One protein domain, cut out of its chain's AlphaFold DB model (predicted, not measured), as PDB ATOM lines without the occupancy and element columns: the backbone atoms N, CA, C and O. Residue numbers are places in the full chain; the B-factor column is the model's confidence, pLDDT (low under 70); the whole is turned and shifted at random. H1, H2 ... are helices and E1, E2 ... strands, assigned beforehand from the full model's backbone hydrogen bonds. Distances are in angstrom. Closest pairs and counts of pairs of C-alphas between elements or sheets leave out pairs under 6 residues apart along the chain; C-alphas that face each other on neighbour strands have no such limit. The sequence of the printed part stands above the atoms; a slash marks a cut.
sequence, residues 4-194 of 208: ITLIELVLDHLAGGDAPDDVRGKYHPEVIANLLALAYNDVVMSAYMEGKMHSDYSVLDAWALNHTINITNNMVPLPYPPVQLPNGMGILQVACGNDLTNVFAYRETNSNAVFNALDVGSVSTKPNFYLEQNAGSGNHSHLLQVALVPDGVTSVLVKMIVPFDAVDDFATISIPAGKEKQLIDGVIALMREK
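What this domain is: This is residues 4 to 194 of the 208 residues of an uncharacterized protein of Bacteroidetes bacterium (UniProt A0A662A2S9). What is the main picture? Two lobes stand end to end: in one, H1 and H5 pack on the long helix H2; the other is a small sandwich of two sheets with crossed strands. The short H3 folds back along H2 between them, and at the far end an arm with H4 reaches out, where residues 116 to 122 stand free. How is it built? The class is mixed: 191 residues are printed, with five named helices and seven named strands in the order H1 H2 H3 E1 E2 E3 E4 H4 E5 E6 E7 H5, the antiparallel sheets running E1 E7 E3 E4 and E2 E6 E5. The whole is only just loose, close to compact, with a radius of gyration of the C-alphas of 19.8 A and spans of 68 by 33 by 31 A.

How they stand to each other: How do the first helices stand? H1, residues 4 to 15, touches H2, residues 29 to 54, with residues 7 to 11 alone; the closest C-alphas, of Ile 7 and Ala 33, are 6.6 A apart, and the tilt of 73 degrees is only just about perpendicular. H2 and H3, residues 57 to 63, form a helical hairpin at a shallow tilt of 19 degrees, with the C-alphas of Gly 51 and Tyr 57 closest at 4.5 A. What are the sheets? In the strongly twisted one, E1, residues 64 to 70, pairs with E7, residues 155 to 161 (N 67 and O 158, 2.8 A), E7 with E3, residues 91 to 96 (N 95 and O 157, 2.9 A), and E3 in a hairpin with E4, residues 99 to 103 (N 99 and O 96, 3.0 A). In the other, E6, residues 142 to 147, has as neighbours E2, residues 75 to 77 (N 76 and O 144, 2.8 A), and E5, residues 128 to 133 (N 130 and O 145, 3.0 A), E5 and E6 being a hairpin. The sheets form a sandwich, two sheets face to face: the parts that face each other are 10.0 A apart centre to centre, and the strands of the one stand at 56 degrees to those of the other. Where are the remaining helices? H4, residues 111 to 117, touches no helix and is not on either sheet. H5, residues 179 to 193, touches residues 32 to 43 of H2 at a steep tilt of 57 degrees, opposite ways, with the C-alphas of Ala 39 and Gly 186 closest at 5.4 A. H3 is on the sheet E1 E7 E3 E4 at a height of 9.0 A. Are the helices' backbones in range? Every O i to N i+4 pair is within hydrogen-bond range in H1, H2, H4 and H5; in H3 0 of 3 are, beside 3 of 4 O i to N i+3 pairs.

Where its parts are: Where do the elements begin and end? C-alpha 4, where H1 begins, is at (-25.450, -30.541, -21.813), and C-alpha 193, where H5 ends, is at (-39.893, -21.134, -38.707). Which are long? From first to last C-alpha H2 measures 36.9 A, H5 21.1 A, E7 19.0 A and E1 18.8 A.

The domain as a whole: How large is it, and is it cut? The C-alphas farthest apart, of Gly 17 and Gly 121, are 68.5 A from each other, and the printed part has no cut. Which links are long? They are H1 to H2, E2 to E3 and E7 to H5. Where is confidence low? The pLDDT is under 70 at residues 16 to 26, 108 to 124, 134 to 141 and 194, with a mean of 80.2 over the printed part.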
ATOM      1  N   ILE A   4     -26.488 -31.327 -21.139       84.31
ATOM      2  CA  ILE A   4     -25.450 -30.541 -21.813       84.31
ATOM      3  C   ILE A   4     -24.922 -31.221 -23.078       84.31
ATOM      4  O   ILE A   4     -24.785 -30.570 -24.104       84.31
ATOM      5  N   THR A   5     -24.749 -32.544 -23.057       84.38
ATOM      6  CA  THR A   5     -24.308 -33.304 -24.234       84.38
ATOM      7  C   THR A   5     -25.337 -33.257 -25.362       84.38
ATOM      8  O   THR A   5     -24.961 -33.233 -26.525       84.38
ATOM      9  N   LEU A   6     -26.636 -33.217 -25.049       83.12
ATOM     10  CA  LEU A   6     -27.669 -33.045 -26.074       83.12
ATOM     11  C   LEU A   6     -27.615 -31.644 -26.701       83.12
ATOM     12  O   LEU A   6     -27.756 -31.509 -27.913       83.12
ATOM     13  N   ILE A   7     -27.389 -30.611 -25.885       83.25
ATOM     14  CA  ILE A   7     -27.228 -29.229 -26.361       83.25
ATOM     15  C   ILE A   7     -25.985 -29.120 -27.254       83.25
ATOM     16  O   ILE A   7     -26.061 -28.559 -28.347       83.25
ATOM     17  N   GLU A   8     -24.865 -29.701 -26.820       82.06
ATOM     18  CA  GLU A   8     -23.619 -29.782 -27.589       82.06
ATOM     19  C   GLU A   8     -23.821 -30.528 -28.911       82.06
ATOM     20  O   GLU A   8     -23.380 -30.044 -29.942       82.06
ATOM     21  N   LEU A   9     -24.568 -31.637 -28.927       83.06
ATOM     22  CA  LEU A   9     -24.870 -32.367 -30.161       83.06
ATOM     23  C   LEU A   9     -25.651 -31.524 -31.176       83.06
ATOM     24  O   LEU A   9     -25.375 -31.603 -32.371       83.06
ATOM     25  N   VAL A  10     -26.608 -30.705 -30.726       81.56
ATOM     26  CA  VAL A  10     -27.316 -29.777 -31.623       81.56
ATOM     27  C   VAL A  10     -26.365 -28.691 -32.128       81.56
ATOM     28  O   VAL A  10     -26.371 -28.384 -33.316       81.56
ATOM     29  N   LEU A  11     -25.524 -28.131 -31.254       79.50
ATOM     30  CA  LEU A  11     -24.516 -27.133 -31.628       79.50
ATOM     31  C   LEU A  11     -23.515 -27.679 -32.653       79.50
ATOM     32  O   LEU A  11     -23.245 -27.018 -33.658       79.50
ATOM     33  N   ASP A  12     -23.018 -28.893 -32.440       77.88
ATOM     34  CA  ASP A  12     -22.106 -29.585 -33.346       77.88
ATOM     35  C   ASP A  12     -22.782 -29.879 -34.684       77.88
ATOM     36  O   ASP A  12     -22.182 -29.667 -35.737       77.88
ATOM     37  N   HIS A  13     -24.054 -30.290 -34.674       76.19
ATOM     38  CA  HIS A  13     -24.819 -30.496 -35.903       76.19
ATOM     39  C   HIS A  13     -25.015 -29.186 -36.685       76.19
ATOM     40  O   HIS A  13     -24.926 -29.166 -37.915       76.19
ATOM     41  N   LEU A  14     -25.205 -28.066 -35.977       72.69
ATOM     42  CA  LEU A  14     -25.262 -26.733 -36.573       72.69
ATOM     43  C   LEU A  14     -23.912 -26.299 -37.162       72.69
ATOM     44  O   LEU A  14     -23.888 -25.683 -38.227       72.69
ATOM     45  N   ALA A  15     -22.794 -26.622 -36.507       70.31
ATOM     46  CA  ALA A  15     -21.447 -26.240 -36.932       70.31
ATOM     47  C   ALA A  15     -20.854 -27.148 -38.029       70.31
ATOM     48  O   ALA A  15     -20.074 -26.677 -38.858       70.31
ATOM     49  N   GLY A  16     -21.228 -28.430 -38.055       63.91
ATOM     50  CA  GLY A  16     -20.604 -29.494 -38.851       63.91
ATOM     51  C   GLY A  16     -20.933 -29.524 -40.346       63.91
ATOM     52  O   GLY A  16     -20.452 -30.405 -41.050       63.91
ATOM     53  N   GLY A  17     -21.725 -28.577 -40.854       57.38
ATOM     54  CA  GLY A  17     -22.040 -28.468 -42.286       57.38
ATOM     55  C   GLY A  17     -23.344 -29.141 -42.732       57.38
ATOM     56  O   GLY A  17     -23.841 -28.809 -43.804       57.38
ATOM     57  N   ASP A  18     -23.932 -30.011 -41.904       63.50
ATOM     58  CA  ASP A  18     -25.208 -30.688 -42.195       63.50
ATOM     59  C   ASP A  18     -26.432 -29.796 -41.937       63.50
ATOM     60  O   ASP A  18     -27.495 -29.990 -42.532       63.50
ATOM     61  N   ALA A  19     -26.293 -28.783 -41.081       61.97
ATOM     62  CA  ALA A  19     -27.348 -27.805 -40.877       61.97
ATOM     63  C   ALA A  19     -27.481 -26.842 -42.068       61.97
ATOM     64  O   ALA A  19     -26.460 -26.424 -42.633       61.97
ATOM     65  N   PRO A  20     -28.714 -26.422 -42.407       63.69
ATOM     66  CA  PRO A  20     -28.949 -25.451 -43.464       63.69
ATOM     67  C   PRO A  20     -28.194 -24.131 -43.218       63.69
ATOM     68  O   PRO A  20     -28.087 -23.658 -42.081       63.69
ATOM     69  N   ASP A  21     -27.663 -23.529 -44.287       62.81
ATOM     70  CA  ASP A  21     -26.819 -22.325 -44.209       62.81
ATOM     71  C   ASP A  21     -27.537 -21.133 -43.544       62.81
ATOM     72  O   ASP A  21     -26.899 -20.248 -42.970       62.81
ATOM     73  N   ASP A  22     -28.873 -21.117 -43.568       66.06
ATOM     74  CA  ASP A  22     -29.719 -20.113 -42.925       66.06
ATOM     75  C   ASP A  22     -29.672 -20.143 -41.389       66.06
ATOM     76  O   ASP A  22     -29.982 -19.125 -40.770       66.06
ATOM     77  N   VAL A  23     -29.227 -21.243 -40.778       64.62
ATOM     78  CA  VAL A  23     -29.325 -21.503 -39.326       64.62
ATOM     79  C   VAL A  23     -27.951 -21.626 -38.651       64.62
ATOM     80  O   VAL A  23     -27.814 -21.451 -37.438       64.62
ATOM     81  N   ARG A  24     -26.910 -21.909 -39.442       63.88
ATOM     82  CA  ARG A  24     -25.543 -22.187 -38.987       63.88
ATOM     83  C   ARG A  24     -24.944 -21.021 -38.188       63.88
ATOM     84  O   ARG A  24     -24.804 -19.915 -38.699       63.88
ATOM     85  N   GLY A  25     -24.547 -21.289 -36.940       64.19
ATOM     86  CA  GLY A  25     -23.765 -20.369 -36.097       64.19
ATOM     87  C   GLY A  25     -24.489 -19.106 -35.608       64.19
ATOM     88  O   GLY A  25     -23.829 -18.206 -35.096       64.19
ATOM     89  N   LYS A  26     -25.818 -19.013 -35.765       68.81
ATOM     90  CA  LYS A  26     -26.586 -17.794 -35.448       68.81
ATOM     91  C   LYS A  26     -27.174 -17.742 -34.039       68.81
ATOM     92  O   LYS A  26     -27.484 -16.658 -33.560       68.81
ATOM     93  N   TYR A  27     -27.354 -18.883 -33.377       73.75
ATOM     94  CA  TYR A  27     -28.148 -18.953 -32.149       73.75
ATOM     95  C   TYR A  27     -27.287 -19.131 -30.899       73.75
ATOM     96  O   TYR A  27     -26.404 -19.985 -30.848       73.75
ATOM     97  N   HIS A  28     -27.590 -18.339 -29.868       78.06
ATOM     98  CA  HIS A  28     -27.011 -18.497 -28.535       78.06
ATOM     99  C   HIS A  28     -27.450 -19.843 -27.915       78.06
ATOM    100  O   HIS A  28     -28.612 -20.222 -28.100       78.06
ATOM    101  N   PRO A  29     -26.598 -20.546 -27.139       78.25
ATOM    102  CA  PRO A  29     -26.941 -21.836 -26.524       78.25
ATOM    103  C   PRO A  29     -28.243 -21.829 -25.713       78.25
ATOM    104  O   PRO A  29     -28.993 -22.799 -25.731       78.25
ATOM    105  N   GLU A  30     -28.567 -20.714 -25.061       80.06
ATOM    106  CA  GLU A  30     -29.826 -20.548 -24.320       80.06
ATOM    107  C   GLU A  30     -31.064 -20.598 -25.233       80.06
ATOM    108  O   GLU A  30     -32.086 -21.187 -24.884       80.06
ATOM    109  N   VAL A  31     -30.973 -20.043 -26.448       83.19
ATOM    110  CA  VAL A  31     -32.057 -20.133 -27.438       83.19
ATOM    111  C   VAL A  31     -32.239 -21.581 -27.884       83.19
ATOM    112  O   VAL A  31     -33.369 -22.040 -28.018       83.19
ATOM    113  N   ILE A  32     -31.138 -22.311 -28.065       82.75
ATOM    114  CA  ILE A  32     -31.159 -23.733 -28.423       82.75
ATOM    115  C   ILE A  32     -31.790 -24.559 -27.302       82.75
ATOM    116  O   ILE A  32     -32.637 -25.399 -27.582       82.75
ATOM    117  N   ALA A  33     -31.446 -24.288 -26.040       85.25
ATOM    118  CA  ALA A  33     -32.035 -24.962 -24.885       85.25
ATOM    119  C   ALA A  33     -33.556 -24.743 -24.794       85.25
ATOM    120  O   ALA A  33     -34.301 -25.694 -24.563       85.25
ATOM    121  N   ASN A  34     -34.028 -23.520 -25.053       86.56
ATOM    122  CA  ASN A  34     -35.462 -23.214 -25.092       86.56
ATOM    123  C   ASN A  34     -36.179 -23.942 -26.239       86.56
ATOM    124  O   ASN A  34     -37.270 -24.476 -26.053       86.56
ATOM    125  N   LEU A  35     -35.568 -23.999 -27.424       87.62
ATOM    126  CA  LEU A  35     -36.123 -24.734 -28.564       87.62
ATOM    127  C   LEU A  35     -36.108 -26.250 -28.340       87.62
ATOM    128  O   LEU A  35     -37.057 -26.931 -28.717       87.62
ATOM    129  N   LEU A  36     -35.077 -26.770 -27.672       88.94
ATOM    130  CA  LEU A  36     -35.020 -28.160 -27.227       88.94
ATOM    131  C   LEU A  36     -36.146 -28.475 -26.245       88.94
ATOM    132  O   LEU A  36     -36.736 -29.543 -26.350       88.94
ATOM    133  N   ALA A  37     -36.484 -27.560 -25.333       88.94
ATOM    134  CA  ALA A  37     -37.605 -27.755 -24.417       88.94
ATOM    135  C   ALA A  37     -38.951 -27.856 -25.156       88.94
ATOM    136  O   ALA A  37     -39.783 -28.695 -24.807       88.94
ATOM    137  N   LEU A  38     -39.151 -27.052 -26.206       88.44
ATOM    138  CA  LEU A  38     -40.338 -27.143 -27.063       88.44
ATOM    139  C   LEU A  38     -40.378 -28.475 -27.824       88.44
ATOM    140  O   LEU A  38     -41.352 -29.214 -27.705       88.44
ATOM    141  N   ALA A  39     -39.288 -28.829 -28.509       90.19
ATOM    142  CA  ALA A  39     -39.185 -30.093 -29.236       90.19
ATOM    143  C   ALA A  39     -39.354 -31.311 -28.308       90.19
ATOM    144  O   ALA A  39     -39.973 -32.304 -28.681       90.19
ATOM    145  N   TYR A  40     -38.848 -31.232 -27.075       90.94
ATOM    146  CA  TYR A  40     -39.036 -32.260 -26.054       90.94
ATOM    147  C   TYR A  40     -40.512 -32.473 -25.727       90.94
ATOM    148  O   TYR A  40     -40.978 -33.613 -25.731       90.94
ATOM    149  N   ASN A  41     -41.269 -31.395 -25.516       89.94
ATOM    150  CA  ASN A  41     -42.706 -31.487 -25.269       89.94
ATOM    151  C   ASN A  41     -43.456 -32.103 -26.462       89.94
ATOM    152  O   ASN A  41     -44.336 -32.940 -26.252       89.94
ATOM    153  N   ASP A  42     -43.074 -31.770 -27.697       89.62
ATOM    154  CA  ASP A  42     -43.688 -32.334 -28.907       89.62
ATOM    155  C   ASP A  42     -43.419 -33.837 -29.056       89.62
ATOM    156  O   ASP A  42     -44.313 -34.617 -29.410       89.62
ATOM    157  N   VAL A  43     -42.200 -34.281 -28.742       91.31
ATOM    158  CA  VAL A  43     -41.841 -35.704 -28.777       91.31
ATOM    159  C   VAL A  43     -42.552 -36.477 -27.664       91.31
ATOM    160  O   VAL A  43     -43.065 -37.570 -27.917       91.31
ATOM    161  N   VAL A  44     -42.655 -35.910 -26.460       91.19
ATOM    162  CA  VAL A  44     -43.430 -36.502 -25.358       91.19
ATOM    163  C   VAL A  44     -44.917 -36.589 -25.722       91.19
ATOM    164  O   VAL A  44     -45.541 -37.628 -25.502       91.19
ATOM    165  N   MET A  45     -45.491 -35.553 -26.342       91.19
ATOM    166  CA  MET A  45     -46.870 -35.583 -26.840       91.19
ATOM    167  C   MET A  45     -47.055 -36.656 -27.920       91.19
ATOM    168  O   MET A  45     -48.046 -37.384 -27.919       91.19
ATOM    169  N   SER A  46     -46.081 -36.811 -28.815       90.81
ATOM    170  CA  SER A  46     -46.096 -37.867 -29.831       90.81
ATOM    171  C   SER A  46     -46.073 -39.261 -29.194       90.81
ATOM    172  O   SER A  46     -46.837 -40.132 -29.607       90.81
ATOM    173  N   ALA A  47     -45.269 -39.462 -28.144       90.62
ATOM    174  CA  ALA A  47     -45.260 -40.700 -27.365       90.62
ATOM    175  C   ALA A  47     -46.600 -40.944 -26.646       90.62
ATOM    176  O   ALA A  47     -47.087 -42.072 -26.613       90.62
ATOM    177  N   TYR A  48     -47.247 -39.895 -26.130       91.19
ATOM    178  CA  TYR A  48     -48.597 -39.998 -25.570       91.19
ATOM    179  C   TYR A  48     -49.617 -40.454 -26.623       91.19
ATOM    180  O   TYR A  48     -50.437 -41.333 -26.353       91.19
ATOM    181  N   MET A  49     -49.561 -39.892 -27.831       90.69
ATOM    182  CA  MET A  49     -50.461 -40.265 -28.926       90.69
ATOM    183  C   MET A  49     -50.228 -41.706 -29.400       90.69
ATOM    184  O   MET A  49     -51.196 -42.418 -29.668       90.69
ATOM    185  N   GLU A  50     -48.973 -42.157 -29.439       89.44
ATOM    186  CA  GLU A  50     -48.596 -43.552 -29.699       89.44
ATOM    187  C   GLU A  50     -49.185 -44.490 -28.635       89.44
ATOM    188  O   GLU A  50     -49.877 -45.458 -28.965       89.44
ATOM    189  N   GLY A  51     -49.018 -44.145 -27.355       87.69
ATOM    190  CA  GLY A  51     -49.585 -44.920 -26.256       87.69
ATOM    191  C   GLY A  51     -51.111 -44.954 -26.277       87.69
ATOM    192  O   GLY A  51     -51.714 -46.002 -26.057       87.69
ATOM    193  N   LYS A  52     -51.761 -43.847 -26.651       89.69
ATOM    194  CA  LYS A  52     -53.213 -43.797 -26.857       89.69
ATOM    195  C   LYS A  52     -53.667 -44.703 -28.003       89.69
ATOM    196  O   LYS A  52     -54.697 -45.362 -27.875       89.69
ATOM    197  N   MET A  53     -52.922 -44.750 -29.107       90.06
ATOM    198  CA  MET A  53     -53.244 -45.587 -30.267       90.06
ATOM    199  C   MET A  53     -53.164 -47.083 -29.938       90.06
ATOM    200  O   MET A  53     -54.012 -47.856 -30.380       90.06
ATOM    201  N   HIS A  54     -52.176 -47.480 -29.136       90.06
ATOM    202  CA  HIS A  54     -51.947 -48.879 -28.763       90.06
ATOM    203  C   HIS A  54     -52.550 -49.276 -27.411       90.06
ATOM    204  O   HIS A  54     -52.470 -50.439 -27.029       90.06
ATOM    205  N   SER A  55     -53.188 -48.335 -26.705       87.62
ATOM    206  CA  SER A  55     -53.618 -48.497 -25.306       87.62
ATOM    207  C   SER A  55     -52.480 -48.921 -24.366       87.62
ATOM    208  O   SER A  55     -52.719 -49.572 -23.351       87.62
ATOM    209  N   ASP A  56     -51.248 -48.537 -24.698       86.69
ATOM    210  CA  ASP A  56     -50.040 -48.849 -23.942       86.69
ATOM    211  C   ASP A  56     -49.294 -47.561 -23.589       86.69
ATOM    212  O   ASP A  56     -48.508 -47.024 -24.365       86.69
ATOM    213  N   TYR A  57     -49.545 -47.053 -22.385       87.06
ATOM    214  CA  TYR A  57     -48.889 -45.847 -21.886       87.06
ATOM    215  C   TYR A  57     -47.522 -46.120 -21.247       87.06
ATOM    216  O   TYR A  57     -46.881 -45.176 -20.791       87.06
ATOM    217  N   SER A  58     -47.037 -47.370 -21.247       86.75
ATOM    218  CA  SER A  58     -45.703 -47.694 -20.725       86.75
ATOM    219  C   SER A  58     -44.587 -46.994 -21.508       86.75
ATOM    220  O   SER A  58     -43.524 -46.720 -20.959       86.75
ATOM    221  N   VAL A  59     -44.850 -46.582 -22.753       86.69
ATOM    222  CA  VAL A  59     -43.938 -45.752 -23.557       86.69
ATOM    223  C   VAL A  59     -43.595 -44.410 -22.895       86.69
ATOM    224  O   VAL A  59     -42.533 -43.846 -23.163       86.69
ATOM    225  N   LEU A  60     -44.458 -43.902 -22.005       89.50
ATOM    226  CA  LEU A  60     -44.220 -42.674 -21.242       89.50
ATOM    227  C   LEU A  60     -43.277 -42.891 -20.053       89.50
ATOM    228  O   LEU A  60     -42.646 -41.940 -19.596       89.50
ATOM    229  N   ASP A  61     -43.120 -44.132 -19.584       87.81
ATOM    230  CA  ASP A  61     -42.282 -44.446 -18.425       87.81
ATOM    231  C   ASP A  61     -40.814 -44.095 -18.656       87.81
ATOM    232  O   ASP A  61     -40.115 -43.724 -17.716       87.81
ATOM    233  N   ALA A  62     -40.355 -44.174 -19.906       86.12
ATOM    234  CA  ALA A  62     -38.991 -43.825 -20.278       86.12
ATOM    235  C   ALA A  62     -38.681 -42.323 -20.125       86.12
ATOM    236  O   ALA A  62     -37.511 -41.953 -20.059       86.12
ATOM    237  N   TRP A  63     -39.712 -41.478 -20.041       87.81
ATOM    238  CA  TRP A  63     -39.607 -40.022 -19.889       87.81
ATOM    239  C   TRP A  63     -39.821 -39.553 -18.446       87.81
ATOM    240  O   TRP A  63     -39.675 -38.367 -18.145       87.81
ATOM    241  N   ALA A  64     -40.205 -40.465 -17.551       89.06
ATOM    242  CA  ALA A  64     -40.579 -40.132 -16.190       89.06
ATOM    243  C   ALA A  64     -39.460 -40.417 -15.188       89.06
ATOM    244  O   ALA A  64     -38.717 -41.392 -15.304       89.06
ATOM    245  N   LEU A  65     -39.392 -39.581 -14.154       87.94
ATOM    246  CA  LEU A  65     -38.551 -39.801 -12.985       87.94
ATOM    247  C   LEU A  65     -39.411 -39.979 -11.737       87.94
ATOM    248  O   LEU A  65     -40.533 -39.478 -11.636       87.94
ATOM    249  N   ASN A  66     -38.855 -40.723 -10.785       89.50
ATOM    250  CA  ASN A  66     -39.471 -40.979  -9.494       89.50
ATOM    251  C   ASN A  66     -38.986 -39.949  -8.470       89.50
ATOM    252  O   ASN A  66     -37.781 -39.788  -8.266       89.50
ATOM    253  N   HIS A  67     -39.926 -39.310  -7.782       89.75
ATOM    254  CA  HIS A  67     -39.670 -38.329  -6.736       89.75
ATOM    255  C   HIS A  67     -40.330 -38.761  -5.435       89.75
ATOM    256  O   HIS A  67     -41.546 -38.918  -5.377       89.75
ATOM    257  N   THR A  68     -39.538 -38.910  -4.377       91.75
ATOM    258  CA  THR A  68     -40.074 -39.097  -3.026       91.75
ATOM    259  C   THR A  68     -40.340 -37.732  -2.411       91.75
ATOM    260  O   THR A  68     -39.406 -36.960  -2.192       91.75
ATOM    261  N   ILE A  69     -41.609 -37.425  -2.145       91.31
ATOM    262  CA  ILE A  69     -42.054 -36.110  -1.677       91.31
ATOM    263  C   ILE A  69     -42.879 -36.278  -0.402       91.31
ATOM    264  O   ILE A  69     -43.730 -37.162  -0.304       91.31
ATOM    265  N   ASN A  70     -42.624 -35.423   0.586       91.88
ATOM    266  CA  ASN A  70     -43.357 -35.438   1.847       91.88
ATOM    267  C   ASN A  70     -44.762 -34.850   1.682       91.88
ATOM    268  O   ASN A  70     -44.954 -33.843   0.998       91.88
ATOM    269  N   ILE A  71     -45.727 -35.448   2.373       90.81
ATOM    270  CA  ILE A  71     -47.085 -34.924   2.483       90.81
ATOM    271  C   ILE A  71     -47.094 -33.857   3.580       90.81
ATOM    272  O   ILE A  71     -46.704 -34.112   4.718       90.81
ATOM    273  N   THR A  72     -47.580 -32.664   3.250       89.19
ATOM    274  CA  THR A  72     -47.780 -31.557   4.189       89.19
ATOM    275  C   THR A  72     -49.237 -31.121   4.121       89.19
ATOM    276  O   THR A  72     -49.665 -30.598   3.101       89.19
ATOM    277  N   ASN A  73     -50.015 -31.328   5.188       87.25
ATOM    278  CA  ASN A  73     -51.441 -30.958   5.240       87.25
ATOM    279  C   ASN A  73     -52.261 -31.488   4.043       87.25
ATOM    280  O   ASN A  73     -52.981 -30.725   3.410       87.25
ATOM    281  N   ASN A  74     -52.128 -32.782   3.717       87.12
ATOM    282  CA  ASN A  74     -52.754 -33.423   2.544       87.12
ATOM    283  C   ASN A  74     -52.330 -32.851   1.180       87.12
ATOM    284  O   ASN A  74     -52.948 -33.150   0.162       87.12
ATOM    285  N   MET A  75     -51.246 -32.077   1.145       89.06
ATOM    286  CA  MET A  75     -50.662 -31.543  -0.077       89.06
ATOM    287  C   MET A  75     -49.275 -32.130  -0.308       89.06
ATOM    288  O   MET A  75     -48.488 -32.305   0.623       89.06
ATOM    289  N   VAL A  76     -48.959 -32.389  -1.569       90.19
ATOM    290  CA  VAL A  76     -47.642 -32.835  -2.021       90.19
ATOM    291  C   VAL A  76     -47.106 -31.766  -2.978       90.19
ATOM    292  O   VAL A  76     -47.581 -31.682  -4.114       90.19
ATOM    293  N   PRO A  77     -46.173 -30.903  -2.533       89.19
ATOM    294  CA  PRO A  77     -45.595 -29.864  -3.376       89.19
ATOM    295  C   PRO A  77     -44.656 -30.487  -4.400       89.19
ATOM    296  O   PRO A  77     -43.641 -31.088  -4.045       89.19
ATOM    297  N   LEU A  78     -45.009 -30.363  -5.678       87.94
ATOM    298  CA  LEU A  78     -44.174 -30.894  -6.742       87.94
ATOM    299  C   LEU A  78     -42.909 -30.039  -6.894       87.94
ATOM    300  O   LEU A  78     -42.983 -28.813  -6.814       87.94
ATOM    301  N   PRO A  79     -41.744 -30.658  -7.153       83.50
ATOM    302  CA  PRO A  79     -40.489 -29.924  -7.308       83.50
ATOM    303  C   PRO A  79     -40.502 -28.972  -8.512       83.50
ATOM    304  O   PRO A  79     -39.778 -27.983  -8.517       83.50
ATOM    305  N   TYR A  80     -41.319 -29.268  -9.523       84.06
ATOM    306  CA  TYR A  80     -41.503 -28.486 -10.741       84.06
ATOM    307  C   TYR A  80     -42.859 -28.845 -11.379       84.06
ATOM    308  O   TYR A  80     -43.438 -29.885 -11.036       84.06
ATOM    309  N   PRO A  81     -43.398 -28.005 -12.282       84.00
ATOM    310  CA  PRO A  81     -44.601 -28.336 -13.048       84.00
ATOM    311  C   PRO A  81     -44.430 -29.661 -13.804       84.00
ATOM    312  O   PRO A  81     -43.425 -29.821 -14.485       84.00
ATOM    313  N   PRO A  82     -45.373 -30.614 -13.755       83.62
ATOM    314  CA  PRO A  82     -45.324 -31.761 -14.655       83.62
ATOM    315  C   PRO A  82     -45.603 -31.312 -16.097       83.62
ATOM    316  O   PRO A  82     -46.341 -30.343 -16.324       83.62
ATOM    317  N   VAL A  83     -45.060 -32.043 -17.078       87.38
ATOM    318  CA  VAL A  83     -45.395 -31.823 -18.495       87.38
ATOM    319  C   VAL A  83     -46.906 -31.962 -18.686       87.38
ATOM    320  O   VAL A  83     -47.514 -32.946 -18.265       87.38
ATOM    321  N   GLN A  84     -47.528 -30.963 -19.310       82.00
ATOM    322  CA  GLN A  84     -48.975 -30.933 -19.494       82.00
ATOM    323  C   GLN A  84     -49.380 -31.879 -20.627       82.00
ATOM    324  O   GLN A  84     -49.331 -31.529 -21.804       82.00
ATOM    325  N   LEU A  85     -49.787 -33.090 -20.252       85.25
ATOM    326  CA  LEU A  85     -50.414 -34.054 -21.150       85.25
ATOM    327  C   LEU A  85     -51.923 -34.148 -20.888       85.25
ATOM    328  O   LEU A  85     -52.371 -33.892 -19.763       85.25
ATOM    329  N   PRO A  86     -52.723 -34.554 -21.892       81.38
ATOM    330  CA  PRO A  86     -54.156 -34.741 -21.707       81.38
ATOM    331  C   PRO A  86     -54.467 -35.702 -20.551       81.38
ATOM    332  O   PRO A  86     -53.713 -36.639 -20.280       81.38
ATOM    333  N   ASN A  87     -55.594 -35.473 -19.872       72.94
ATOM    334  CA  ASN A  87     -56.057 -36.252 -18.714       72.94
ATOM    335  C   ASN A  87     -55.065 -36.297 -17.532       72.94
ATOM    336  O   ASN A  87     -55.078 -37.250 -16.758       72.94
ATOM    337  N   GLY A  88     -54.178 -35.305 -17.395       73.31
ATOM    338  CA  GLY A  88     -53.217 -35.257 -16.288       73.31
ATOM    339  C   GLY A  88     -52.087 -36.288 -16.393       73.31
ATOM    340  O   GLY A  88     -51.361 -36.491 -15.423       73.31
ATOM    341  N   MET A  89     -51.889 -36.893 -17.570       82.44
ATOM    342  CA  MET A  89     -50.889 -37.943 -17.828       82.44
ATOM    343  C   MET A  89     -49.426 -37.467 -17.760       82.44
ATOM    344  O   MET A  89     -48.514 -38.234 -18.048       82.44
ATOM    345  N   GLY A  90     -49.177 -36.220 -17.356       84.38
ATOM    346  CA  GLY A  90     -47.850 -35.777 -16.924       84.38
ATOM    347  C   GLY A  90     -47.402 -36.445 -15.623       84.38
ATOM    348  O   GLY A  90     -46.206 -36.554 -15.363       84.38
ATOM    349  N   ILE A  91     -48.357 -36.921 -14.819       90.00
ATOM    350  CA  ILE A  91     -48.126 -37.700 -13.604       90.00
ATOM    351  C   ILE A  91     -48.603 -39.117 -13.880       90.00
ATOM    352  O   ILE A  91     -49.799 -39.374 -13.991       90.00
ATOM    353  N   LEU A  92     -47.653 -40.038 -14.005       88.50
ATOM    354  CA  LEU A  92     -47.931 -41.418 -14.384       88.50
ATOM    355  C   LEU A  92     -48.357 -42.261 -13.182       88.50
ATOM    356  O   LEU A  92     -49.155 -43.185 -13.322       88.50
ATOM    357  N   GLN A  93     -47.817 -41.965 -11.997       90.00
ATOM    358  CA  GLN A  93     -48.079 -42.762 -10.804       90.00
ATOM    359  C   GLN A  93     -47.884 -41.950  -9.526       90.00
ATOM    360  O   GLN A  93     -46.945 -41.166  -9.416       90.00
ATOM    361  N   VAL A  94     -48.736 -42.199  -8.532       90.88
ATOM    362  CA  VAL A  94     -48.543 -41.747  -7.149       90.88
ATOM    363  C   VAL A  94     -48.748 -42.951  -6.235       90.88
ATOM    364  O   VAL A  94     -49.744 -43.658  -6.381       90.88
ATOM    365  N   ALA A  95     -47.815 -43.224  -5.327       91.38
ATOM    366  CA  ALA A  95     -47.852 -44.400  -4.457       91.38
ATOM    367  C   ALA A  95     -47.315 -44.101  -3.047       91.38
ATOM    368  O   ALA A  95     -46.579 -43.135  -2.843       91.38
ATOM    369  N   CYS A  96     -47.677 -44.928  -2.064       86.25
ATOM    370  CA  CYS A  96     -47.171 -44.817  -0.692       86.25
ATOM    371  C   CYS A  96     -45.710 -45.287  -0.611       86.25
ATOM    372  O   CYS A  96     -45.441 -46.487  -0.623       86.25
ATOM    373  N   GLY A  97     -44.757 -44.359  -0.480       76.19
ATOM    374  CA  GLY A  97     -43.332 -44.704  -0.456       76.19
ATOM    375  C   GLY A  97     -42.938 -45.611  -1.632       76.19
ATOM    376  O   GLY A  97     -43.305 -45.353  -2.769       76.19
ATOM    377  N   ASN A  98     -42.228 -46.708  -1.363       71.25
ATOM    378  CA  ASN A  98     -41.804 -47.654  -2.406       71.25
ATOM    379  C   ASN A  98     -42.838 -48.758  -2.703       71.25
ATOM    380  O   ASN A  98     -42.540 -49.680  -3.463       71.25
ATOM    381  N   ASP A  99     -44.025 -48.709  -2.090       72.69
ATOM    382  CA  ASP A  99     -45.067 -49.709  -2.304       72.69
ATOM    383  C   ASP A  99     -45.871 -49.407  -3.575       72.69
ATOM    384  O   ASP A  99     -46.824 -48.630  -3.578       72.69
ATOM    385  N   LEU A 100     -45.492 -50.067  -4.668       71.75
ATOM    386  CA  LEU A 100     -46.161 -49.947  -5.964       71.75
ATOM    387  C   LEU A 100     -47.463 -50.763  -6.059       71.75
ATOM    388  O   LEU A 100     -48.114 -50.734  -7.103       71.75
ATOM    389  N   THR A 101     -47.858 -51.492  -5.008       74.06
ATOM    390  CA  THR A 101     -49.100 -52.282  -5.007       74.06
ATOM    391  C   THR A 101     -50.334 -51.431  -4.705       74.06
ATOM    392  O   THR A 101     -51.425 -51.746  -5.182       74.06
ATOM    393  N   ASN A 102     -50.165 -50.315  -3.985       74.44
ATOM    394  CA  ASN A 102     -51.249 -49.411  -3.604       74.44
ATOM    395  C   ASN A 102     -51.089 -48.026  -4.252       74.44
ATOM    396  O   ASN A 102     -50.739 -47.028  -3.620       74.44
ATOM    397  N   VAL A 103     -51.325 -47.992  -5.563       86.31
ATOM    398  CA  VAL A 103     -51.255 -46.777  -6.386       86.31
ATOM    399  C   VAL A 103     -52.504 -45.930  -6.189       86.31
ATOM    400  O   VAL A 103     -53.618 -46.452  -6.230       86.31
ATOM    401  N   PHE A 104     -52.338 -44.621  -6.046       89.00
ATOM    402  CA  PHE A 104     -53.439 -43.692  -5.859       89.00
ATOM    403  C   PHE A 104     -54.222 -43.552  -7.167       89.00
ATOM    404  O   PHE A 104     -53.655 -43.546  -8.260       89.00
ATOM    405  N   ALA A 105     -55.541 -43.433  -7.068       86.56
ATOM    406  CA  ALA A 105     -56.383 -43.149  -8.219       86.56
ATOM    407  C   ALA A 105     -56.344 -41.653  -8.559       86.56
ATOM    408  O   ALA A 105     -56.554 -40.812  -7.684       86.56
ATOM    409  N   TYR A 106     -56.125 -41.324  -9.832       85.19
ATOM    410  CA  TYR A 106     -56.351 -39.965 -10.310       85.19
ATOM    411  C   TYR A 106     -57.841 -39.622 -10.209       85.19
ATOM    412  O   TYR A 106     -58.706 -40.436 -10.543       85.19
ATOM    413  N   ARG A 107     -58.135 -38.410  -9.744       79.75
ATOM    414  CA  ARG A 107     -59.482 -37.871  -9.615       79.75
ATOM    415  C   ARG A 107     -59.533 -36.516 -10.304       79.75
ATOM    416  O   ARG A 107     -58.703 -35.659 -10.040       79.75
ATOM    417  N   GLU A 108     -60.524 -36.279 -11.154       69.62
ATOM    418  CA  GLU A 108     -60.690 -34.949 -11.745       69.62
ATOM    419  C   GLU A 108     -61.248 -33.975 -10.701       69.62
ATOM    420  O   GLU A 108     -62.103 -34.348  -9.889       69.62
ATOM    421  N   THR A 109     -60.833 -32.710 -10.752       67.12
ATOM    422  CA  THR A 109     -61.233 -31.660  -9.797       67.12
ATOM    423  C   THR A 109     -62.760 -31.515  -9.682       67.12
ATOM    424  O   THR A 109     -63.292 -31.303  -8.593       67.12
ATOM    425  N   ASN A 110     -63.494 -31.739 -10.779       63.34
ATOM    426  CA  ASN A 110     -64.957 -31.619 -10.832       63.34
ATOM    427  C   ASN A 110     -65.710 -32.884 -10.379       63.34
ATOM    428  O   ASN A 110     -66.932 -32.859 -10.222       63.34
ATOM    429  N   SER A 111     -65.005 -33.988 -10.118       58.12
ATOM    430  CA  SER A 111     -65.632 -35.272  -9.774       58.12
ATOM    431  C   SER A 111     -66.371 -35.232  -8.435       58.12
ATOM    432  O   SER A 111     -67.304 -35.999  -8.223       58.12
ATOM    433  N   ASN A 112     -65.963 -34.353  -7.509       56.34
ATOM    434  CA  ASN A 112     -66.598 -34.207  -6.194       56.34
ATOM    435  C   ASN A 112     -68.092 -33.878  -6.300       56.34
ATOM    436  O   ASN A 112     -68.890 -34.481  -5.593       56.34
ATOM    437  N   ALA A 113     -68.480 -32.973  -7.201       54.97
ATOM    438  CA  ALA A 113     -69.881 -32.586  -7.359       54.97
ATOM    439  C   ALA A 113     -70.738 -33.739  -7.908       54.97
ATOM    440  O   ALA A 113     -71.869 -33.928  -7.472       54.97
ATOM    441  N   VAL A 114     -70.179 -34.538  -8.821       54.75
ATOM    442  CA  VAL A 114     -70.877 -35.669  -9.449       54.75
ATOM    443  C   VAL A 114     -70.995 -36.851  -8.486       54.75
ATOM    444  O   VAL A 114     -72.073 -37.416  -8.352       54.75
ATOM    445  N   PHE A 115     -69.927 -37.193  -7.757       55.00
ATOM    446  CA  PHE A 115     -69.972 -38.264  -6.756       55.00
ATOM    447  C   PHE A 115     -70.827 -37.902  -5.537       55.00
ATOM    448  O   PHE A 115     -71.497 -38.777  -5.008       55.00
ATOM    449  N   ASN A 116     -70.875 -36.628  -5.130       55.62
ATOM    450  CA  ASN A 116     -71.784 -36.177  -4.070       55.62
ATOM    451  C   ASN A 116     -73.262 -36.184  -4.505       55.62
ATOM    452  O   ASN A 116     -74.142 -36.230  -3.650       55.62
ATOM    453  N   ALA A 117     -73.543 -36.117  -5.811       55.50
ATOM    454  CA  ALA A 117     -74.898 -36.194  -6.368       55.50
ATOM    455  C   ALA A 117     -75.361 -37.638  -6.644       55.50
ATOM    456  O   ALA A 117     -76.548 -37.872  -6.872       55.50
ATOM    457  N   LEU A 118     -74.437 -38.603  -6.641       55.81
ATOM    458  CA  LEU A 118     -74.724 -40.021  -6.816       55.81
ATOM    459  C   LEU A 118     -74.832 -40.674  -5.436       55.81
ATOM    460  O   LEU A 118     -73.832 -40.987  -4.798       55.81
ATOM    461  N   ASP A 119     -76.069 -40.882  -4.990       46.09
ATOM    462  CA  ASP A 119     -76.419 -41.518  -3.717       46.09
ATOM    463  C   ASP A 119     -76.156 -43.036  -3.774       46.09
ATOM    464  O   ASP A 119     -77.063 -43.865  -3.853       46.09
ATOM    465  N   VAL A 120     -74.880 -43.422  -3.859       52.66
ATOM    466  CA  VAL A 120     -74.450 -44.822  -3.919       52.66
ATOM    467  C   VAL A 120     -73.479 -45.062  -2.769       52.66
ATOM    468  O   VAL A 120     -72.367 -44.541  -2.755       52.66
ATOM    469  N   GLY A 121     -73.932 -45.845  -1.786       45.53
ATOM    470  CA  GLY A 121     -73.322 -46.077  -0.469       45.53
ATOM    471  C   GLY A 121     -71.962 -46.788  -0.428       45.53
ATOM    472  O   GLY A 121     -71.693 -47.532   0.511       45.53
ATOM    473  N   SER A 122     -71.084 -46.562  -1.405       52.25
ATOM    474  CA  SER A 122     -69.672 -46.930  -1.323       52.25
ATOM    475  C   SER A 122     -68.811 -45.875  -2.019       52.25
ATOM    476  O   SER A 122     -68.523 -45.967  -3.214       52.25
ATOM    477  N   VAL A 123     -68.374 -44.863  -1.268       60.66
ATOM    478  CA  VAL A 123     -67.264 -44.011  -1.710       60.66
ATOM    479  C   VAL A 123     -66.019 -44.896  -1.729       60.66
ATOM    480  O   VAL A 123     -65.725 -45.564  -0.738       60.66
ATOM    481  N   SER A 124     -65.322 -44.962  -2.866       66.44
ATOM    482  CA  SER A 124     -64.078 -45.732  -2.988       66.44
ATOM    483  C   SER A 124     -63.126 -45.369  -1.846       66.44
ATOM    484  O   SER A 124     -62.820 -44.195  -1.655       66.44
ATOM    485  N   THR A 125     -62.648 -46.367  -1.099       75.62
ATOM    486  CA  THR A 125     -61.659 -46.186  -0.020       75.62
ATOM    487  C   THR A 125     -60.231 -46.087  -0.549       75.62
ATOM    488  O   THR A 125     -59.288 -45.943   0.226       75.62
ATOM    489  N   LYS A 126     -60.055 -46.178  -1.872       83.81
ATOM    490  CA  LYS A 126     -58.746 -46.113  -2.507       83.81
ATOM    491  C   LYS A 126     -58.155 -44.701  -2.342       83.81
ATOM    492  O   LYS A 126     -58.856 -43.727  -2.653       83.81
ATOM    493  N   PRO A 127     -56.877 -44.579  -1.928       88.31
ATOM    494  CA  PRO A 127     -56.165 -43.309  -1.939       88.31
ATOM    495  C   PRO A 127     -56.315 -42.637  -3.301       88.31
ATOM    496  O   PRO A 127     -56.257 -43.304  -4.338       88.31
ATOM    497  N   ASN A 128     -56.548 -41.333  -3.316       88.44
ATOM    498  CA  ASN A 128     -56.730 -40.591  -4.557       88.44
ATOM    499  C   ASN A 128     -55.980 -39.269  -4.537       88.44
ATOM    500  O   ASN A 128     -55.604 -38.769  -3.477       88.44
ATOM    501  N   PHE A 129     -55.739 -38.735  -5.730       89.19
ATOM    502  CA  PHE A 129     -55.074 -37.457  -5.904       89.19
ATOM    503  C   PHE A 129     -55.659 -36.665  -7.069       89.19
ATOM    504  O   PHE A 129     -56.202 -37.239  -8.015       89.19
ATOM    505  N   TYR A 130     -55.498 -35.348  -7.020       87.31
ATOM    506  CA  TYR A 130     -55.711 -34.468  -8.163       87.31
ATOM    507  C   TYR A 130     -54.653 -33.367  -8.190       87.31
ATOM    508  O   TYR A 130     -54.072 -33.018  -7.160       87.31
ATOM    509  N   LEU A 131     -54.383 -32.850  -9.386       85.88
ATOM    510  CA  LEU A 131     -53.437 -31.759  -9.586       85.88
ATOM    511  C   LEU A 131     -54.161 -30.425  -9.408       85.88
ATOM    512  O   LEU A 131     -55.147 -30.151 -10.091       85.88
ATOM    513  N   GLU A 132     -53.649 -29.594  -8.510       82.69
ATOM    514  CA  GLU A 132     -54.085 -28.219  -8.322       82.69
ATOM    515  C   GLU A 132     -52.975 -27.276  -8.786       82.69
ATOM    516  O   GLU A 132     -51.822 -27.372  -8.351       82.69
ATOM    517  N   GLN A 133     -53.329 -26.370  -9.695       74.00
ATOM    518  CA  GLN A 133     -52.441 -25.302 -10.125       74.00
ATOM    519  C   GLN A 133     -52.676 -24.097  -9.223       74.00
ATOM    520  O   GLN A 133     -53.774 -23.541  -9.185       74.00
ATOM    521  N   ASN A 134     -51.645 -23.698  -8.489       67.12
ATOM    522  CA  ASN A 134     -51.698 -22.523  -7.642       67.12
ATOM    523  C   ASN A 134     -51.123 -21.329  -8.411       67.12
ATOM    524  O   ASN A 134     -50.125 -21.462  -9.116       67.12
ATOM    525  N   ALA A 135     -51.714 -20.145  -8.257       54.78
ATOM    526  CA  ALA A 135     -51.293 -18.935  -8.977       54.78
ATOM    527  C   ALA A 135     -49.909 -18.389  -8.544       54.78
ATOM    528  O   ALA A 135     -49.495 -17.318  -8.986       54.78
ATOM    529  N   GLY A 136     -49.204 -19.091  -7.652       53.84
ATOM    530  CA  GLY A 136     -47.872 -18.731  -7.174       53.84
ATOM    531  C   GLY A 136     -46.757 -19.149  -8.136       53.84
ATOM    532  O   GLY A 136     -46.857 -20.149  -8.843       53.84
ATOM    533  N   SER A 137     -45.657 -18.396  -8.135       52.66
ATOM    534  CA  SER A 137     -44.427 -18.750  -8.848       52.66
ATOM    535  C   SER A 137     -43.572 -19.754  -8.049       52.66
ATOM    536  O   SER A 137     -43.584 -19.765  -6.818       52.66
ATOM    537  N   GLY A 138     -42.814 -20.610  -8.747       57.19
ATOM    538  CA  GLY A 138     -41.835 -21.539  -8.150       57.19
ATOM    539  C   GLY A 138     -42.384 -22.913  -7.723       57.19
ATOM    540  O   GLY A 138     -43.391 -23.383  -8.251       57.19
ATOM    541  N   ASN A 139     -41.718 -23.556  -6.751       53.09
ATOM    542  CA  ASN A 139     -41.962 -24.939  -6.271       53.09
ATOM    543  C   ASN A 139     -43.333 -25.162  -5.591       53.09
ATOM    544  O   ASN A 139     -43.623 -26.251  -5.107       53.09
ATOM    545  N   HIS A 140     -44.176 -24.129  -5.525       57.94
ATOM    546  CA  HIS A 140     -45.557 -24.199  -5.032       57.94
ATOM    547  C   HIS A 140     -46.591 -23.927  -6.133       57.94
ATOM    548  O   HIS A 140     -47.783 -23.837  -5.844       57.94
ATOM    549  N   SER A 141     -46.151 -23.777  -7.386       67.88
ATOM    550  CA  SER A 141     -47.040 -23.557  -8.533       67.88
ATOM    551  C   SER A 141     -47.944 -24.761  -8.811       67.88
ATOM    552  O   SER A 141     -49.049 -24.592  -9.320       67.88
ATOM    553  N   HIS A 142     -47.492 -25.970  -8.461       79.06
ATOM    554  CA  HIS A 142     -48.209 -27.220  -8.703       79.06
ATOM    555  C   HIS A 142     -48.207 -28.081  -7.441       79.06
ATOM    556  O   HIS A 142     -47.154 -28.423  -6.896       79.06
ATOM    557  N   LEU A 143     -49.403 -28.423  -6.975       86.94
ATOM    558  CA  LEU A 143     -49.631 -29.187  -5.755       86.94
ATOM    559  C   LEU A 143     -50.467 -30.414  -6.104       86.94
ATOM    560  O   LEU A 143     -51.453 -30.303  -6.832       86.94
ATOM    561  N   LEU A 144     -50.107 -31.580  -5.568       88.62
ATOM    562  CA  LEU A 144     -51.044 -32.701  -5.539       88.62
ATOM    563  C   LEU A 144     -51.821 -32.657  -4.245       88.62
ATOM    564  O   LEU A 144     -51.251 -32.773  -3.162       88.62
ATOM    565  N   GLN A 145     -53.128 -32.520  -4.381       88.75
ATOM    566  CA  GLN A 145     -54.050 -32.731  -3.284       88.75
ATOM    567  C   GLN A 145     -54.278 -34.226  -3.168       88.75
ATOM    568  O   GLN A 145     -54.722 -34.859  -4.129       88.75
ATOM    569  N   VAL A 146     -53.943 -34.796  -2.015       89.81
ATOM    570  CA  VAL A 146     -54.094 -36.225  -1.738       89.81
ATOM    571  C   VAL A 146     -55.192 -36.454  -0.709       89.81
ATOM    572  O   VAL A 146     -55.343 -35.699   0.247       89.81
ATOM    573  N   ALA A 147     -55.969 -37.514  -0.890       88.06
ATOM    574  CA  ALA A 147     -57.033 -37.895   0.028       88.06
ATOM    575  C   ALA A 147     -57.044 -39.406   0.253       88.06
ATOM    576  O   ALA A 147     -56.571 -40.175  -0.586       88.06
ATOM    577  N   LEU A 148     -57.621 -39.822   1.387       86.81
ATOM    578  CA  LEU A 148     -57.689 -41.229   1.808       86.81
ATOM    579  C   LEU A 148     -56.299 -41.887   1.884       86.81
ATOM    580  O   LEU A 148     -56.140 -43.065   1.578       86.81
ATOM    581  N   VAL A 149     -55.285 -41.106   2.266       87.38
ATOM    582  CA  VAL A 149     -53.925 -41.602   2.491       87.38
ATOM    583  C   VAL A 149     -53.928 -42.513   3.729       87.38
ATOM    584  O   VAL A 149     -54.494 -42.110   4.744       87.38
ATOM    585  N   PRO A 150     -53.314 -43.713   3.681       87.06
ATOM    586  CA  PRO A 150     -53.242 -44.602   4.838       87.06
ATOM    587  C   PRO A 150     -52.514 -43.973   6.033       87.06
ATOM    588  O   PRO A 150     -51.533 -43.244   5.865       87.06
ATOM    589  N   ASP A 151     -52.959 -44.311   7.243       84.62
ATOM    590  CA  ASP A 151     -52.352 -43.816   8.479       84.62
ATOM    591  C   ASP A 151     -50.858 -44.169   8.561       84.62
ATOM    592  O   ASP A 151     -50.431 -45.279   8.241       84.62
ATOM    593  N   GLY A 152     -50.051 -43.206   9.010       84.88
ATOM    594  CA  GLY A 152     -48.600 -43.359   9.144       84.88
ATOM    595  C   GLY A 152     -47.797 -43.108   7.864       84.88
ATOM    596  O   GLY A 152     -46.568 -43.069   7.927       84.88
ATOM    597  N   VAL A 153     -48.447 -42.877   6.718       87.06
ATOM    598  CA  VAL A 153     -47.761 -42.477   5.481       87.06
ATOM    599  C   VAL A 153     -47.483 -40.976   5.509       87.06
ATOM    600  O   VAL A 153     -48.395 -40.153   5.470       87.06
ATOM    601  N   THR A 154     -46.203 -40.611   5.549       89.94
ATOM    602  CA  THR A 154     -45.745 -39.211   5.570       89.94
ATOM    603  C   THR A 154     -45.127 -38.757   4.250       89.94
ATOM    604  O   THR A 154     -44.880 -37.565   4.066       89.94
ATOM    605  N   SER A 155     -44.894 -39.677   3.313       91.44
ATOM    606  CA  SER A 155     -44.344 -39.386   1.993       91.44
ATOM    607  C   SER A 155     -44.946 -40.274   0.911       91.44
ATOM    608  O   SER A 155     -45.383 -41.402   1.156       91.44
ATOM    609  N   VAL A 156     -44.962 -39.747  -0.308       92.00
ATOM    610  CA  VAL A 156     -45.398 -40.450  -1.512       92.00
ATOM    611  C   VAL A 156     -44.272 -40.499  -2.527       92.00
ATOM    612  O   VAL A 156     -43.428 -39.605  -2.590       92.00
ATOM    613  N   LEU A 157     -44.284 -41.544  -3.341       92.69
ATOM    614  CA  LEU A 157     -43.508 -41.617  -4.564       92.69
ATOM    615  C   LEU A 157     -44.371 -41.104  -5.710       92.69
ATOM    616  O   LEU A 157     -45.446 -41.642  -5.970       92.69
ATOM    617  N   VAL A 158     -43.892 -40.069  -6.387       91.69
ATOM    618  CA  VAL A 158     -44.522 -39.482  -7.564       91.69
ATOM    619  C   VAL A 158     -43.659 -39.804  -8.773       91.69
ATOM    620  O   VAL A 158     -42.517 -39.359  -8.859       91.69
ATOM    621  N   LYS A 159     -44.205 -40.576  -9.709       91.06
ATOM    622  CA  LYS A 159     -43.608 -40.817 -11.021       91.06
ATOM    623  C   LYS A 159     -44.203 -39.817 -11.999       91.06
ATOM    624  O   LYS A 159     -45.396 -39.888 -12.298       91.06
ATOM    625  N   MET A 160     -43.393 -38.888 -12.487       90.69
ATOM    626  CA  MET A 160     -43.863 -37.831 -13.382       90.69
ATOM    627  C   MET A 160     -42.854 -37.508 -14.472       90.69
ATOM    628  O   MET A 160     -41.649 -37.698 -14.300       90.69
ATOM    629  N   ILE A 161     -43.368 -37.029 -15.600       90.44
ATOM    630  CA  ILE A 161     -42.553 -36.593 -16.726       90.44
ATOM    631  C   ILE A 161     -41.933 -35.247 -16.382       90.44
ATOM    632  O   ILE A 161     -42.631 -34.289 -16.035       90.44
ATOM    633  N   VAL A 162     -40.611 -35.197 -16.496       87.69
ATOM    634  CA  VAL A 162     -39.814 -34.031 -16.131       87.69
ATOM    635  C   VAL A 162     -39.734 -33.074 -17.315       87.69
ATOM    636  O   VAL A 162     -39.318 -33.506 -18.394       87.69
ATOM    637  N   PRO A 163     -40.113 -31.796 -17.149       87.00
ATOM    638  CA  PRO A 163     -39.860 -30.776 -18.154       87.00
ATOM    639  C   PRO A 163     -38.363 -30.616 -18.413       87.00
ATOM    640  O   PRO A 163     -37.554 -30.627 -17.484       87.00
ATOM    641  N   PHE A 164     -37.986 -30.441 -19.675       88.25
ATOM    642  CA  PHE A 164     -36.583 -30.342 -20.082       88.25
ATOM    643  C   PHE A 164     -35.835 -29.161 -19.432       88.25
ATOM    644  O   PHE A 164     -34.649 -29.253 -19.106       88.25
ATOM    645  N   ASP A 165     -36.527 -28.045 -19.225       86.06
ATOM    646  CA  ASP A 165     -36.027 -26.837 -18.568       86.06
ATOM    647  C   ASP A 165     -35.727 -27.064 -17.081       86.06
ATOM    648  O   ASP A 165     -34.738 -26.535 -16.578       86.06
ATOM    649  N   ALA A 166     -36.507 -27.913 -16.408       83.69
ATOM    650  CA  ALA A 166     -36.316 -28.255 -15.000       83.69
ATOM    651  C   ALA A 166     -35.172 -29.257 -14.750       83.69
ATOM    652  O   ALA A 166     -34.764 -29.448 -13.601       83.69
ATOM    653  N   VAL A 167     -34.648 -29.911 -15.794       84.56
ATOM    654  CA  VAL A 167     -33.500 -30.818 -15.663       84.56
ATOM    655  C   VAL A 167     -32.200 -30.019 -15.567       84.56
ATOM    656  O   VAL A 167     -31.931 -29.160 -16.404       84.56
ATOM    657  N   ASP A 168     -31.369 -30.339 -14.576       85.12
ATOM    658  CA  ASP A 168     -30.020 -29.783 -14.441       85.12
ATOM    659  C   ASP A 168     -29.124 -30.155 -15.639       85.12
ATOM    660  O   ASP A 168     -29.214 -31.259 -16.181       85.12
ATOM    661  N   ASP A 169     -28.227 -29.257 -16.045       81.19
ATOM    662  CA  ASP A 169     -27.389 -29.443 -17.239       81.19
ATOM    663  C   ASP A 169     -26.483 -30.684 -17.160       81.19
ATOM    664  O   ASP A 169     -26.197 -31.332 -18.177       81.19
ATOM    665  N   PHE A 170     -26.073 -31.066 -15.948       84.12
ATOM    666  CA  PHE A 170     -25.240 -32.241 -15.702       84.12
ATOM    667  C   PHE A 170     -26.054 -33.492 -15.369       84.12
ATOM    668  O   PHE A 170     -25.496 -34.598 -15.345       84.12
ATOM    669  N   ALA A 171     -27.361 -33.349 -15.141       80.88
ATOM    670  CA  ALA A 171     -28.241 -34.476 -14.909       80.88
ATOM    671  C   ALA A 171     -28.437 -35.305 -16.184       80.88
ATOM    672  O   ALA A 171     -28.303 -34.854 -17.327       80.88
ATOM    673  N   THR A 172     -28.726 -36.587 -15.965       80.94
ATOM    674  CA  THR A 172     -29.008 -37.516 -17.055       80.94
ATOM    675  C   THR A 172     -30.466 -37.383 -17.456       80.94
ATOM    676  O   THR A 172     -31.354 -37.567 -16.630       80.94
ATOM    677  N   ILE A 173     -30.693 -37.116 -18.737       79.75
ATOM    678  CA  ILE A 173     -31.998 -37.222 -19.375       79.75
ATOM    679  C   ILE A 173     -32.107 -38.617 -19.987       79.75
ATOM    680  O   ILE A 173     -31.210 -39.087 -20.710       79.75
ATOM    681  N   SER A 174     -33.217 -39.276 -19.677       79.31
ATOM    682  CA  SER A 174     -33.649 -40.498 -20.339       79.31
ATOM    683  C   SER A 174     -34.367 -40.110 -21.625       79.31
ATOM    684  O   SER A 174     -35.459 -39.555 -21.589       79.31
ATOM    685  N   ILE A 175     -33.721 -40.357 -22.762       81.31
ATOM    686  CA  ILE A 175     -34.317 -40.191 -24.087       81.31
ATOM    687  C   ILE A 175     -34.367 -41.594 -24.692       81.31
ATOM    688  O   ILE A 175     -33.321 -42.248 -24.746       81.31
ATOM    689  N   PRO A 176     -35.547 -42.103 -25.080       83.38
ATOM    690  CA  PRO A 176     -35.650 -43.392 -25.746       83.38
ATOM    691  C   PRO A 176     -34.869 -43.398 -27.059       83.38
ATOM    692  O   PRO A 176     -34.875 -42.410 -27.798       83.38
ATOM    693  N   ALA A 177     -34.269 -44.542 -27.377       80.00
ATOM    694  CA  ALA A 177     -33.497 -44.705 -28.600       80.00
ATOM    695  C   ALA A 177     -34.334 -44.369 -29.847       80.00
ATOM    696  O   ALA A 177     -35.470 -44.820 -30.000       80.00
ATOM    697  N   GLY A 178     -33.755 -43.582 -30.751       80.06
ATOM    698  CA  GLY A 178     -34.390 -43.133 -31.990       80.06
ATOM    699  C   GLY A 178     -35.202 -41.845 -31.844       80.06
ATOM    700  O   GLY A 178     -35.543 -41.232 -32.856       80.06
ATOM    701  N   LYS A 179     -35.478 -41.389 -30.614       84.88
ATOM    702  CA  LYS A 179     -36.140 -40.103 -30.357       84.88
ATOM    703  C   LYS A 179     -35.136 -38.945 -30.292       84.88
ATOM    704  O   LYS A 179     -35.536 -37.800 -30.465       84.88
ATOM    705  N   GLU A 180     -33.836 -39.216 -30.148       82.69
ATOM    706  CA  GLU A 180     -32.784 -38.187 -30.163       82.69
ATOM    707  C   GLU A 180     -32.757 -37.434 -31.496       82.69
ATOM    708  O   GLU A 180     -32.736 -36.206 -31.520       82.69
ATOM    709  N   LYS A 181     -32.833 -38.168 -32.614       83.75
ATOM    710  CA  LYS A 181     -32.898 -37.561 -33.946       83.75
ATOM    711  C   LYS A 181     -34.163 -36.716 -34.118       83.75
ATOM    712  O   LYS A 181     -34.085 -35.629 -34.669       83.75
ATOM    713  N   GLN A 182     -35.301 -37.183 -33.598       86.38
ATOM    714  CA  GLN A 182     -36.562 -36.435 -33.663       86.38
ATOM    715  C   GLN A 182     -36.476 -35.102 -32.909       86.38
ATOM    716  O   GLN A 182     -36.996 -34.100 -33.390       86.38
ATOM    717  N   LEU A 183     -35.782 -35.073 -31.766       86.31
ATOM    718  CA  LEU A 183     -35.530 -33.835 -31.026       86.31
ATOM    719  C   LEU A 183     -34.658 -32.868 -31.830       86.31
ATOM    720  O   LEU A 183     -34.994 -31.692 -31.928       86.31
ATOM    721  N   ILE A 184     -33.569 -33.358 -32.430       84.69
ATOM    722  CA  ILE A 184     -32.666 -32.531 -33.247       84.69
ATOM    723  C   ILE A 184     -33.411 -31.966 -34.464       84.69
ATOM    724  O   ILE A 184     -33.393 -30.756 -34.687       84.69
ATOM    725  N   ASP A 185     -34.113 -32.821 -35.211       85.94
ATOM    726  CA  ASP A 185     -34.884 -32.427 -36.394       85.94
ATOM    727  C   ASP A 185     -35.976 -31.400 -36.028       85.94
ATOM    728  O   ASP A 185     -36.158 -30.408 -36.736       85.94
ATOM    729  N   GLY A 186     -36.658 -31.591 -34.890       84.81
ATOM    730  CA  GLY A 186     -37.662 -30.659 -34.371       84.81
ATOM    731  C   GLY A 186     -37.081 -29.292 -34.008       84.81
ATOM    732  O   GLY A 186     -37.645 -28.261 -34.369       84.81
ATOM    733  N   VAL A 187     -35.909 -29.256 -33.368       85.38
ATOM    734  CA  VAL A 187     -35.213 -27.997 -33.056       85.38
ATOM    735  C   VAL A 187     -34.837 -27.248 -34.330       85.38
ATOM    736  O   VAL A 187     -35.069 -26.043 -34.416       85.38
ATOM    737  N   ILE A 188     -34.300 -27.944 -35.335       83.00
ATOM    738  CA  ILE A 188     -33.946 -27.333 -36.622       83.00
ATOM    739  C   ILE A 188     -35.196 -26.771 -37.308       83.00
ATOM    740  O   ILE A 188     -35.156 -25.647 -37.807       83.00
ATOM    741  N   ALA A 189     -36.313 -27.506 -37.306       84.19
ATOM    742  CA  ALA A 189     -37.576 -27.023 -37.863       84.19
ATOM    743  C   ALA A 189     -38.045 -25.729 -37.171       84.19
ATOM    744  O   ALA A 189     -38.289 -24.729 -37.845       84.19
ATOM    745  N   LEU A 190     -38.051 -25.708 -35.833       84.44
ATOM    746  CA  LEU A 190     -38.433 -24.532 -35.046       84.44
ATOM    747  C   LEU A 190     -37.504 -23.328 -35.271       84.44
ATOM    748  O   LEU A 190     -37.947 -22.180 -35.218       84.44
ATOM    749  N   MET A 191     -36.213 -23.558 -35.532       80.19
ATOM    750  CA  MET A 191     -35.283 -22.480 -35.880       80.19
ATOM    751  C   MET A 191     -35.596 -21.865 -37.246       80.19
ATOM    752  O   MET A 191     -35.486 -20.651 -37.396       80.19
ATOM    753  N   ARG A 192     -36.003 -22.680 -38.227       77.50
ATOM    754  CA  ARG A 192     -36.325 -22.219 -39.590       77.50
ATOM    755  C   ARG A 192     -37.665 -21.500 -39.682       77.50
ATOM    756  O   ARG A 192     -37.839 -20.657 -40.555       77.50
ATOM    757  N   GLU A 193     -38.601 -21.821 -38.792       77.75
ATOM    758  CA  GLU A 193     -39.893 -21.134 -38.707       77.75
ATOM    759  C   GLU A 193     -39.793 -19.734 -38.087       77.75
ATOM    760  O   GLU A 193     -40.687 -18.908 -38.291       77.75
ATOM    761  N   LYS A 194     -38.711 -19.421 -37.359       63.34
ATOM    762  CA  LYS A 194     -38.508 -18.060 -36.855       63.34
ATOM    763  C   LYS A 194     -38.253 -17.100 -38.026       63.34
ATOM    764  O   LYS A 194     -37.362 -17.362 -38.836       63.34
TER     765      LYS A 194